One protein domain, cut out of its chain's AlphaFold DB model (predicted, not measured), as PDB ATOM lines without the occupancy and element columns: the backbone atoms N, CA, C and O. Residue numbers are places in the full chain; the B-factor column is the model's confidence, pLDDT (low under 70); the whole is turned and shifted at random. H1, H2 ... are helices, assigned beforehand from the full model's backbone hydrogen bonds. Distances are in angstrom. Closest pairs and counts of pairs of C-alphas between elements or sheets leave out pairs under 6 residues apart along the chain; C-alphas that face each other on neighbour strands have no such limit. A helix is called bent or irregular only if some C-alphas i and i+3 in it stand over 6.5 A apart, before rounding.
ATOM      1  N   GLU A  38      93.685 118.265  52.773       63.84
ATOM      2  CA  GLU A  38      94.946 118.376  52.016       63.84
ATOM      3  C   GLU A  38      95.760 117.070  52.048       63.84
ATOM      4  O   GLU A  38      96.334 116.641  51.049       63.84
ATOM      5  N   ALA A  39      95.701 116.356  53.176       58.72
ATOM      6  CA  ALA A  39      96.326 115.050  53.356       58.72
ATOM      7  C   ALA A  39      95.876 113.989  52.332       58.72
ATOM      8  O   ALA A  39      96.569 112.990  52.170       58.72
ATOM      9  N   TRP A  40      94.724 114.154  51.665       64.06
ATOM     10  CA  TRP A  40      94.252 113.247  50.612       64.06
ATOM     11  C   TRP A  40      94.960 113.493  49.276       64.06
ATOM     12  O   TRP A  40      95.163 112.551  48.510       64.06
ATOM     13  N   HIS A  41      95.381 114.733  49.026       63.03
ATOM     14  CA  HIS A  41      96.142 115.117  47.840       63.03
ATOM     15  C   HIS A  41      97.607 114.667  47.926       63.03
ATOM     16  O   HIS A  41      98.211 114.358  46.901       63.03
ATOM     17  N   THR A  42      98.161 114.526  49.136       60.47
ATOM     18  CA  THR A  42      99.532 114.032  49.348       60.47
ATOM     19  C   THR A  42      99.629 112.516  49.565       60.47
ATOM     20  O   THR A  42     100.736 111.986  49.676       60.47
ATOM     21  N   LEU A  43      98.510 111.767  49.545       61.25
ATOM     22  CA  LEU A  43      98.526 110.291  49.664       61.25
ATOM     23  C   LEU A  43      99.357 109.620  48.564       61.25
ATOM     24  O   LEU A  43      99.816 108.495  48.753       61.25
ATOM     25  N   GLU A  44      99.520 110.286  47.419       54.78
ATOM     26  CA  GLU A  44     100.356 109.805  46.318       54.78
ATOM     27  C   GLU A  44     101.856 110.061  46.537       54.78
ATOM     28  O   GLU A  44     102.669 109.409  45.882       54.78
ATOM     29  N   HIS A  45     102.224 110.962  47.456       53.66
ATOM     30  CA  HIS A  45     103.583 111.492  47.597       53.66
ATOM     31  C   HIS A  45     104.291 111.190  48.938       53.66
ATOM     32  O   HIS A  45     105.516 111.274  48.962       53.66
ATOM     33  N   ASP A  46     103.604 110.777  50.015       52.78
ATOM     34  CA  ASP A  46     104.230 110.711  51.355       52.78
ATOM     35  C   ASP A  46     104.528 109.306  51.943       52.78
ATOM     36  O   ASP A  46     103.625 108.565  52.340       52.78
ATOM     37  N   LEU A  47     105.843 109.074  52.109       49.88
ATOM     38  CA  LEU A  47     106.624 108.430  53.195       49.88
ATOM     39  C   LEU A  47     106.490 106.923  53.545       49.88
ATOM     40  O   LEU A  47     105.436 106.386  53.877       49.88
ATOM     41  N   ASP A  48     107.677 106.302  53.603       47.47
ATOM     42  CA  ASP A  48     108.068 104.884  53.744       47.47
ATOM     43  C   ASP A  48     107.801 104.211  55.113       47.47
ATOM     44  O   ASP A  48     108.497 103.275  55.510       47.47
ATOM     45  N   VAL A  49     106.800 104.650  55.881       53.03
ATOM     46  CA  VAL A  49     106.484 103.984  57.160       53.03
ATOM     47  C   VAL A  49     105.415 102.917  56.934       53.03
ATOM     48  O   VAL A  49     104.218 103.201  56.885       53.03
ATOM     49  N   THR A  50     105.845 101.664  56.779       61.28
ATOM     50  CA  THR A  50     104.935 100.525  56.609       61.28
ATOM     51  C   THR A  50     104.604  99.881  57.953       61.28
ATOM     52  O   THR A  50     105.362  99.052  58.458       61.28
ATOM     53  N   GLU A  51     103.447 100.215  58.522       67.06
ATOM     54  CA  GLU A  51     102.846  99.397  59.582       67.06
ATOM     55  C   GLU A  51     102.596  97.959  59.093       67.06
ATOM     56  O   GLU A  51     102.392  97.699  57.898       67.06
ATOM     57  N   ARG A  52     102.596  96.996  60.025       78.56
ATOM     58  CA  ARG A  52     102.308  95.594  59.700       78.56
ATOM     59  C   ARG A  52     100.860  95.463  59.225       78.56
ATOM     60  O   ARG A  52      99.931  95.750  59.969       78.56
ATOM     61  N   LYS A  53     100.673  94.959  58.004       81.81
ATOM     62  CA  LYS A  53      99.346  94.752  57.409       81.81
ATOM     63  C   LYS A  53      98.616  93.586  58.075       81.81
ATOM     64  O   LYS A  53      99.185  92.505  58.225       81.81
ATOM     65  N   GLU A  54      97.340  93.786  58.382       86.50
ATOM     66  CA  GLU A  54      96.424  92.732  58.818       86.50
ATOM     67  C   GLU A  54      95.490  92.335  57.667       86.50
ATOM     68  O   GLU A  54      94.954  93.187  56.954       86.50
ATOM     69  N   LYS A  55      95.318  91.027  57.436       88.31
ATOM     70  CA  LYS A  55      94.447  90.530  56.365       88.31
ATOM     71  C   LYS A  55      92.998  90.537  56.841       88.31
ATOM     72  O   LYS A  55      92.604  89.680  57.624       88.31
ATOM     73  N   VAL A  56      92.200  91.438  56.279       86.69
ATOM     74  CA  VAL A  56      90.754  91.521  56.519       86.69
ATOM     75  C   VAL A  56      89.967  91.256  55.234       86.69
ATOM     76  O   VAL A  56      90.420  91.586  54.136       86.69
ATOM     77  N   THR A  57      88.777  90.664  55.364       90.88
ATOM     78  CA  THR A  57      87.817  90.533  54.258       90.88
ATOM     79  C   THR A  57      86.791  91.655  54.378       90.88
ATOM     80  O   THR A  57      85.978  91.648  55.296       90.88
ATOM     81  N   LEU A  58      86.834  92.616  53.455       88.06
ATOM     82  CA  LEU A  58      85.933  93.768  53.404       88.06
ATOM     83  C   LEU A  58      85.226  93.812  52.048       88.06
ATOM     84  O   LEU A  58      85.858  93.620  51.008       88.06
ATOM     85  N   TYR A  59      83.932  94.121  52.062       89.69
ATOM     86  CA  TYR A  59      83.192  94.471  50.854       89.69
ATOM     87  C   TYR A  59      83.316  95.971  50.581       89.69
ATOM     88  O   TYR A  59      83.061  96.793  51.456       89.69
ATOM     89  N   LEU A  60      83.702  96.310  49.351       86.19
ATOM     90  CA  LEU A  60      83.662  97.669  48.816       86.19
ATOM     91  C   LEU A  60      82.578  97.737  47.744       86.19
ATOM     92  O   LEU A  60      82.371  96.760  47.017       86.19
ATOM     93  N   ASP A  61      81.956  98.904  47.591       91.94
ATOM     94  CA  ASP A  61      81.057  99.155  46.470       91.94
ATOM     95  C   ASP A  61      81.763  98.891  45.137       91.94
ATOM     96  O   ASP A  61      82.947  99.198  44.951       91.94
ATOM     97  N   ALA A  62      81.024  98.338  44.174       83.81
ATOM     98  CA  ALA A  62      81.584  97.931  42.888       83.81
ATOM     99  C   ALA A  62      82.255  99.098  42.134       83.81
ATOM    100  O   ALA A  62      83.300  98.911  41.506       83.81
ATOM    101  N   SER A  63      81.689 100.305  42.225       85.88
ATOM    102  CA  SER A  63      82.245 101.529  41.631       85.88
ATOM    103  C   SER A  63      83.585 101.915  42.262       85.88
ATOM    104  O   SER A  63      84.544 102.190  41.541       85.88
ATOM    105  N   VAL A  64      83.679 101.859  43.592       83.19
ATOM    106  CA  VAL A  64      84.898 102.151  44.357       83.19
ATOM    107  C   VAL A  64      85.981 101.120  44.040       83.19
ATOM    108  O   VAL A  64      87.117 101.479  43.728       83.19
ATOM    109  N   ALA A  65      85.625  99.835  44.032       85.94
ATOM    110  CA  ALA A  65      86.550  98.766  43.672       85.94
ATOM    111  C   ALA A  65      87.088  98.931  42.240       85.94
ATOM    112  O   ALA A  65      88.286  98.754  42.012       85.94
ATOM    113  N   LYS A  66      86.229  99.295  41.277       86.50
ATOM    114  CA  LYS A  66      86.636  99.549  39.885       86.50
ATOM    115  C   LYS A  66      87.573 100.753  39.777       86.50
ATOM    116  O   LYS A  66      88.589 100.645  39.095       86.50
ATOM    117  N   PHE A  67      87.259 101.851  40.464       82.88
ATOM    118  CA  PHE A  67      88.069 103.072  40.482       82.88
ATOM    119  C   PHE A  67      89.505 102.795  40.939       82.88
ATOM    120  O   PHE A  67      90.450 103.063  40.201       82.88
ATOM    121  N   TYR A  68      89.675 102.167  42.105       82.56
ATOM    122  CA  TYR A  68      91.012 101.876  42.619       82.56
ATOM    123  C   TYR A  68      91.748 100.826  41.787       82.56
ATOM    124  O   TYR A  68      92.938 100.983  41.525       82.56
ATOM    125  N   ARG A  69      91.064  99.776  41.309       86.56
ATOM    126  CA  ARG A  69      91.697  98.769  40.438       86.56
ATOM    127  C   ARG A  69      92.222  99.369  39.133       86.56
ATOM    128  O   ARG A  69      93.262  98.924  38.655       86.56
ATOM    129  N   ALA A  70      91.540 100.372  38.576       85.75
ATOM    130  CA  ALA A  70      91.967 101.047  37.350       85.75
ATOM    131  C   ALA A  70      93.305 101.797  37.502       85.75
ATOM    132  O   ALA A  70      93.991 102.007  36.508       85.75
ATOM    133  N   MET A  71      93.720 102.130  38.730       79.38
ATOM    134  CA  MET A  71      95.017 102.765  39.017       79.38
ATOM    135  C   MET A  71      96.212 101.800  38.925       79.38
ATOM    136  O   MET A  71      97.359 102.220  39.049       79.38
ATOM    137  N   GLY A  72      95.970 100.502  38.715       81.81
ATOM    138  CA  GLY A  72      97.023  99.511  38.520       81.81
ATOM    139  C   GLY A  72      97.647  98.992  39.820       81.81
ATOM    140  O   GLY A  72      96.991  98.852  40.856       81.81
ATOM    141  N   LYS A  73      98.924  98.602  39.751       82.75
ATOM    142  CA  LYS A  73      99.628  97.967  40.878       82.75
ATOM    143  C   LYS A  73      99.740  98.940  42.060       82.75
ATOM    144  O   LYS A  73     100.013 100.117  41.881       82.75
ATOM    145  N   GLY A  74      99.544  98.430  43.279       79.69
ATOM    146  CA  GLY A  74      99.623  99.232  44.508       79.69
ATOM    147  C   GLY A  74      98.304  99.870  44.958       79.69
ATOM    148  O   GLY A  74      98.280 100.500  46.016       79.69
ATOM    149  N   TYR A  75      97.192  99.652  44.242       82.06
ATOM    150  CA  TYR A  75      95.882 100.196  44.629       82.06
ATOM    151  C   TYR A  75      95.453  99.811  46.054       82.06
ATOM    152  O   TYR A  75      94.838 100.609  46.750       82.06
ATOM    153  N   GLN A  76      95.808  98.609  46.520       82.88
ATOM    154  CA  GLN A  76      95.503  98.166  47.884       82.88
ATOM    155  C   GLN A  76      96.223  99.018  48.934       82.88
ATOM    156  O   GLN A  76      95.620  99.384  49.939       82.88
ATOM    157  N   THR A  77      97.491  99.373  48.696       83.00
ATOM    158  CA  THR A  77      98.236 100.284  49.578       83.00
ATOM    159  C   THR A  77      97.582 101.665  49.593       83.00
ATOM    160  O   THR A  77      97.416 102.234  50.668       83.00
ATOM    161  N   ARG A  78      97.130 102.161  48.433       78.56
ATOM    162  CA  ARG A  78      96.427 103.451  48.323       78.56
ATOM    163  C   ARG A  78      95.113 103.468  49.109       78.56
ATOM    164  O   ARG A  78      94.899 104.382  49.900       78.56
ATOM    165  N   ILE A  79      94.275 102.435  48.956       84.69
ATOM    166  CA  ILE A  79      93.037 102.285  49.741       84.69
ATOM    167  C   ILE A  79      93.361 102.276  51.237       84.69
ATOM    168  O   ILE A  79      92.744 103.013  52.001       84.69
ATOM    169  N   ASN A  80      94.345 101.474  51.656       85.88
ATOM    170  CA  ASN A  80      94.716 101.373  53.065       85.88
ATOM    171  C   ASN A  80      95.187 102.719  53.634       85.88
ATOM    172  O   ASN A  80      94.825 103.080  54.748       85.88
ATOM    173  N   ARG A  81      95.953 103.486  52.850       79.88
ATOM    174  CA  ARG A  81      96.426 104.814  53.244       79.88
ATOM    175  C   ARG A  81      95.271 105.804  53.393       79.88
ATOM    176  O   ARG A  81      95.226 106.492  54.405       79.88
ATOM    177  N   LEU A  82      94.320 105.837  52.454       81.06
ATOM    178  CA  LEU A  82      93.136 106.699  52.567       81.06
ATOM    179  C   LEU A  82      92.327 106.380  53.835       81.06
ATOM    180  O   LEU A  82      91.965 107.289  54.585       81.06
ATOM    181  N   LEU A  83      92.071 105.092  54.085       84.06
ATOM    182  CA  LEU A  83      91.346 104.641  55.274       84.06
ATOM    183  C   LEU A  83      92.094 105.010  56.565       84.06
ATOM    184  O   LEU A  83      91.473 105.508  57.503       84.06
ATOM    185  N   GLY A  84      93.417 104.829  56.592       80.06
ATOM    186  CA  GLY A  84      94.272 105.212  57.718       80.06
ATOM    187  C   GLY A  84      94.257 106.718  57.989       80.06
ATOM    188  O   GLY A  84      94.061 107.130  59.127       80.06
ATOM    189  N   THR A  85      94.369 107.551  56.949       73.94
ATOM    190  CA  THR A  85      94.289 109.016  57.085       73.94
ATOM    191  C   THR A  85      92.953 109.447  57.680       73.94
ATOM    192  O   THR A  85      92.931 110.230  58.628       73.94
ATOM    193  N   TYR A  86      91.836 108.901  57.189       75.75
ATOM    194  CA  TYR A  86      90.523 109.177  57.778       75.75
ATOM    195  C   TYR A  86      90.448 108.743  59.251       75.75
ATOM    196  O   TYR A  86      89.957 109.502  60.087       75.75
ATOM    197  N   ALA A  87      90.970 107.557  59.585       78.19
ATOM    198  CA  ALA A  87      91.001 107.060  60.958       78.19
ATOM    199  C   ALA A  87      91.826 107.968  61.888       78.19
ATOM    200  O   ALA A  87      91.338 108.328  62.959       78.19
ATOM    201  N   HIS A  88      93.021 108.399  61.469       71.06
ATOM    202  CA  HIS A  88      93.867 109.319  62.238       71.06
ATOM    203  C   HIS A  88      93.184 110.664  62.468       71.06
ATOM    204  O   HIS A  88      93.128 111.142  63.598       71.06
ATOM    205  N   MET A  89      92.606 111.254  61.418       66.19
ATOM    206  CA  MET A  89      91.900 112.525  61.554       66.19
ATOM    207  C   MET A  89      90.673 112.402  62.471       66.19
ATOM    208  O   MET A  89      90.375 113.319  63.236       66.19
ATOM    209  N   LYS A  90      89.944 111.279  62.406       66.75
ATOM    210  CA  LYS A  90      88.800 111.025  63.289       66.75
ATOM    211  C   LYS A  90      89.240 110.820  64.743       66.75
ATOM    212  O   LYS A  90      88.551 111.312  65.632       66.75
ATOM    213  N   ALA A  91      90.359 110.132  64.973       68.44
ATOM    214  CA  ALA A  91      90.934 109.913  66.300       68.44
ATOM    215  C   ALA A  91      91.493 111.202  66.925       68.44
ATOM    216  O   ALA A  91      91.401 111.375  68.134       68.44
ATOM    217  N   ALA A  92      92.020 112.117  66.109       69.19
ATOM    218  CA  ALA A  92      92.529 113.415  66.550       69.19
ATOM    219  C   ALA A  92      91.429 114.470  66.807       69.19
ATOM    220  O   ALA A  92      91.753 115.623  67.055       69.19
ATOM    221  N   GLU A  93      90.140 114.120  66.691       64.50
ATOM    222  CA  GLU A  93      88.985 115.045  66.743       64.50
ATOM    223  C   GLU A  93      88.986 116.183  65.695       64.50
ATOM    224  O   GLU A  93      88.047 116.978  65.626       64.50
ATOM    225  N   GLU A  94      89.975 116.216  64.799       56.88
ATOM    226  CA  GLU A  94      90.110 117.193  63.708       56.88
ATOM    227  C   GLU A  94      88.948 117.110  62.703       56.88
ATOM    228  O   GLU A  94      88.556 118.085  62.056       56.88
ATOM    229  N   VAL A  95      88.313 115.941  62.609       57.34
ATOM    230  CA  VAL A  95      87.076 115.763  61.849       57.34
ATOM    231  C   VAL A  95      85.889 116.195  62.711       57.34
ATOM    232  O   VAL A  95      85.268 115.382  63.404       57.34
ATOM    233  N   ARG A  96      85.485 117.469  62.592       57.47
ATOM    234  CA  ARG A  96      84.255 118.031  63.199       57.47
ATOM    235  C   ARG A  96      82.947 117.474  62.604       57.47
ATOM    236  O   ARG A  96      81.952 118.191  62.483       57.47
ATOM    237  N   VAL A  97      82.905 116.197  62.233       54.69
ATOM    238  CA  VAL A  97      81.702 115.533  61.710       54.69
ATOM    239  C   VAL A  97      80.579 115.557  62.741       54.69
ATOM    240  O   VAL A  97      79.436 115.780  62.363       54.69
ATOM    241  N   GLU A  98      80.879 115.438  64.036       51.19
ATOM    242  CA  GLU A  98      79.840 115.507  65.071       51.19
ATOM    243  C   GLU A  98      79.244 116.904  65.222       51.19
ATOM    244  O   GLU A  98      78.025 117.039  65.274       51.19
ATOM    245  N   ALA A  99      80.062 117.959  65.210       54.50
ATOM    246  CA  ALA A  99      79.557 119.331  65.262       54.50
ATOM    247  C   ALA A  99      78.750 119.690  63.998       54.50
ATOM    248  O   ALA A  99      77.707 120.340  64.090       54.50
ATOM    249  N   ALA A 100      79.190 119.225  62.823       53.81
ATOM    250  CA  ALA A 100      78.485 119.424  61.558       53.81
ATOM    251  C   ALA A 100      77.168 118.626  61.475       53.81
ATOM    252  O   ALA A 100      76.162 119.158  61.003       53.81
ATOM    253  N   LEU A 101      77.144 117.382  61.971       51.44
ATOM    254  CA  LEU A 101      75.932 116.559  62.072       51.44
ATOM    255  C   LEU A 101      74.948 117.144  63.083       51.44
ATOM    256  O   LEU A 101      73.763 117.254  62.780       51.44
ATOM    257  N   ARG A 102      75.430 117.597  64.243       51.22
ATOM    258  CA  ARG A 102      74.600 118.209  65.290       51.22
ATOM    259  C   ARG A 102      73.953 119.514  64.828       51.22
ATOM    260  O   ARG A 102      72.811 119.768  65.180       51.22
ATOM    261  N   LYS A 103      74.633 120.296  63.983       55.47
ATOM    262  CA  LYS A 103      74.074 121.501  63.339       55.47
ATOM    263  C   LYS A 103      73.048 121.190  62.236       55.47
ATOM    264  O   LYS A 103      72.265 122.059  61.876       55.47
ATOM    265  N   ARG A 104      73.091 119.990  61.649       51.28
ATOM    266  CA  ARG A 104      72.161 119.545  60.593       51.28
ATOM    267  C   ARG A 104      70.938 118.800  61.131       51.28
ATOM    268  O   ARG A 104      69.920 118.779  60.450       51.28
ATOM    269  N   LEU A 105      71.074 118.144  62.283       54.22
ATOM    270  CA  LEU A 105      70.043 117.309  62.909       54.22
ATOM    271  C   LEU A 105      69.346 117.985  64.105       54.22
ATOM    272  O   LEU A 105      68.372 117.429  64.609       54.22
ATOM    273  N   GLY A 106      69.841 119.141  64.560       43.19
ATOM    274  CA  GLY A 106      69.156 120.054  65.483       43.19
ATOM    275  C   GLY A 106      68.581 121.255  64.748       43.19
ATOM    276  O   GLY A 106      67.575 121.802  65.247       43.19
TER     277      GLY A 106
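This is residues 38 to 106 of the 106 residues of an uncharacterized protein of Roseovarius sp. HI0049 (UniProt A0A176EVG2). A long helix, H3, makes the spine of a loose model, with short H1 beside its first half and H2 meeting its beginning at a steep angle. A long loop, residues 45 to 61, swings in a wide arc from H1 to H2, and H4 sticks out past the far end of H3 as an arm. The printed part has 69 residues with four named helices, H1 to H4 in chain order, and no named strand: all helix. It is loose, with a radius of gyration of the C-alphas of 14.8 A, and only just elongated, spanning 44 by 29 by 24 A.

H1, residues 38 to 44, touches residues 78 to 85 alone of H3, residues 75 to 91. Their closest C-alphas, those of Leu 43 and Arg 81, are 6.9 A apart; the two helices run opposite ways at a shallow tilt of 25 degrees. H2, residues 62 to 70, touches residues 75 to 79 alone of H3. Their closest C-alphas, those of Tyr 68 and Tyr 75, are 5.5 A apart, and the helices run opposite ways at a steep tilt of 61 degrees. H4, residues 97 to 105, is apart from H1, H2 and H3. H1 and H2 are apart. Every O i to N i+4 pair is within hydrogen-bond range in H2, H3 and H4, and 2 of 3 are in H1.

H1 begins at C-alpha 38 (94.946, 118.376, 52.016); it is only just irregular, with C-alphas 41 and 44 6.9 A apart. H1 measures 11.6 A, H2 12.2 A, H3 24.3 A and H4 11.9 A from first to last C-alpha. H3 begins at C-alpha 75 (95.882, 100.196, 44.629), and H4 ends at C-alpha 105 (70.043, 117.309, 62.909).

The C-alphas of Lys 73 and Gly 106, the two farthest apart, are 45.0 A apart. The printed part has no cut. The link from H1 to H2 is long, 17 residues; those from H2 to H3 and H3 to H4 are tight. Residues 54 to 63, 69 to 74 and 96 to 106 stand free. The mean pLDDT of the printed part is 71.2, and residues 38 to 51 and 89 to 106 are under 70.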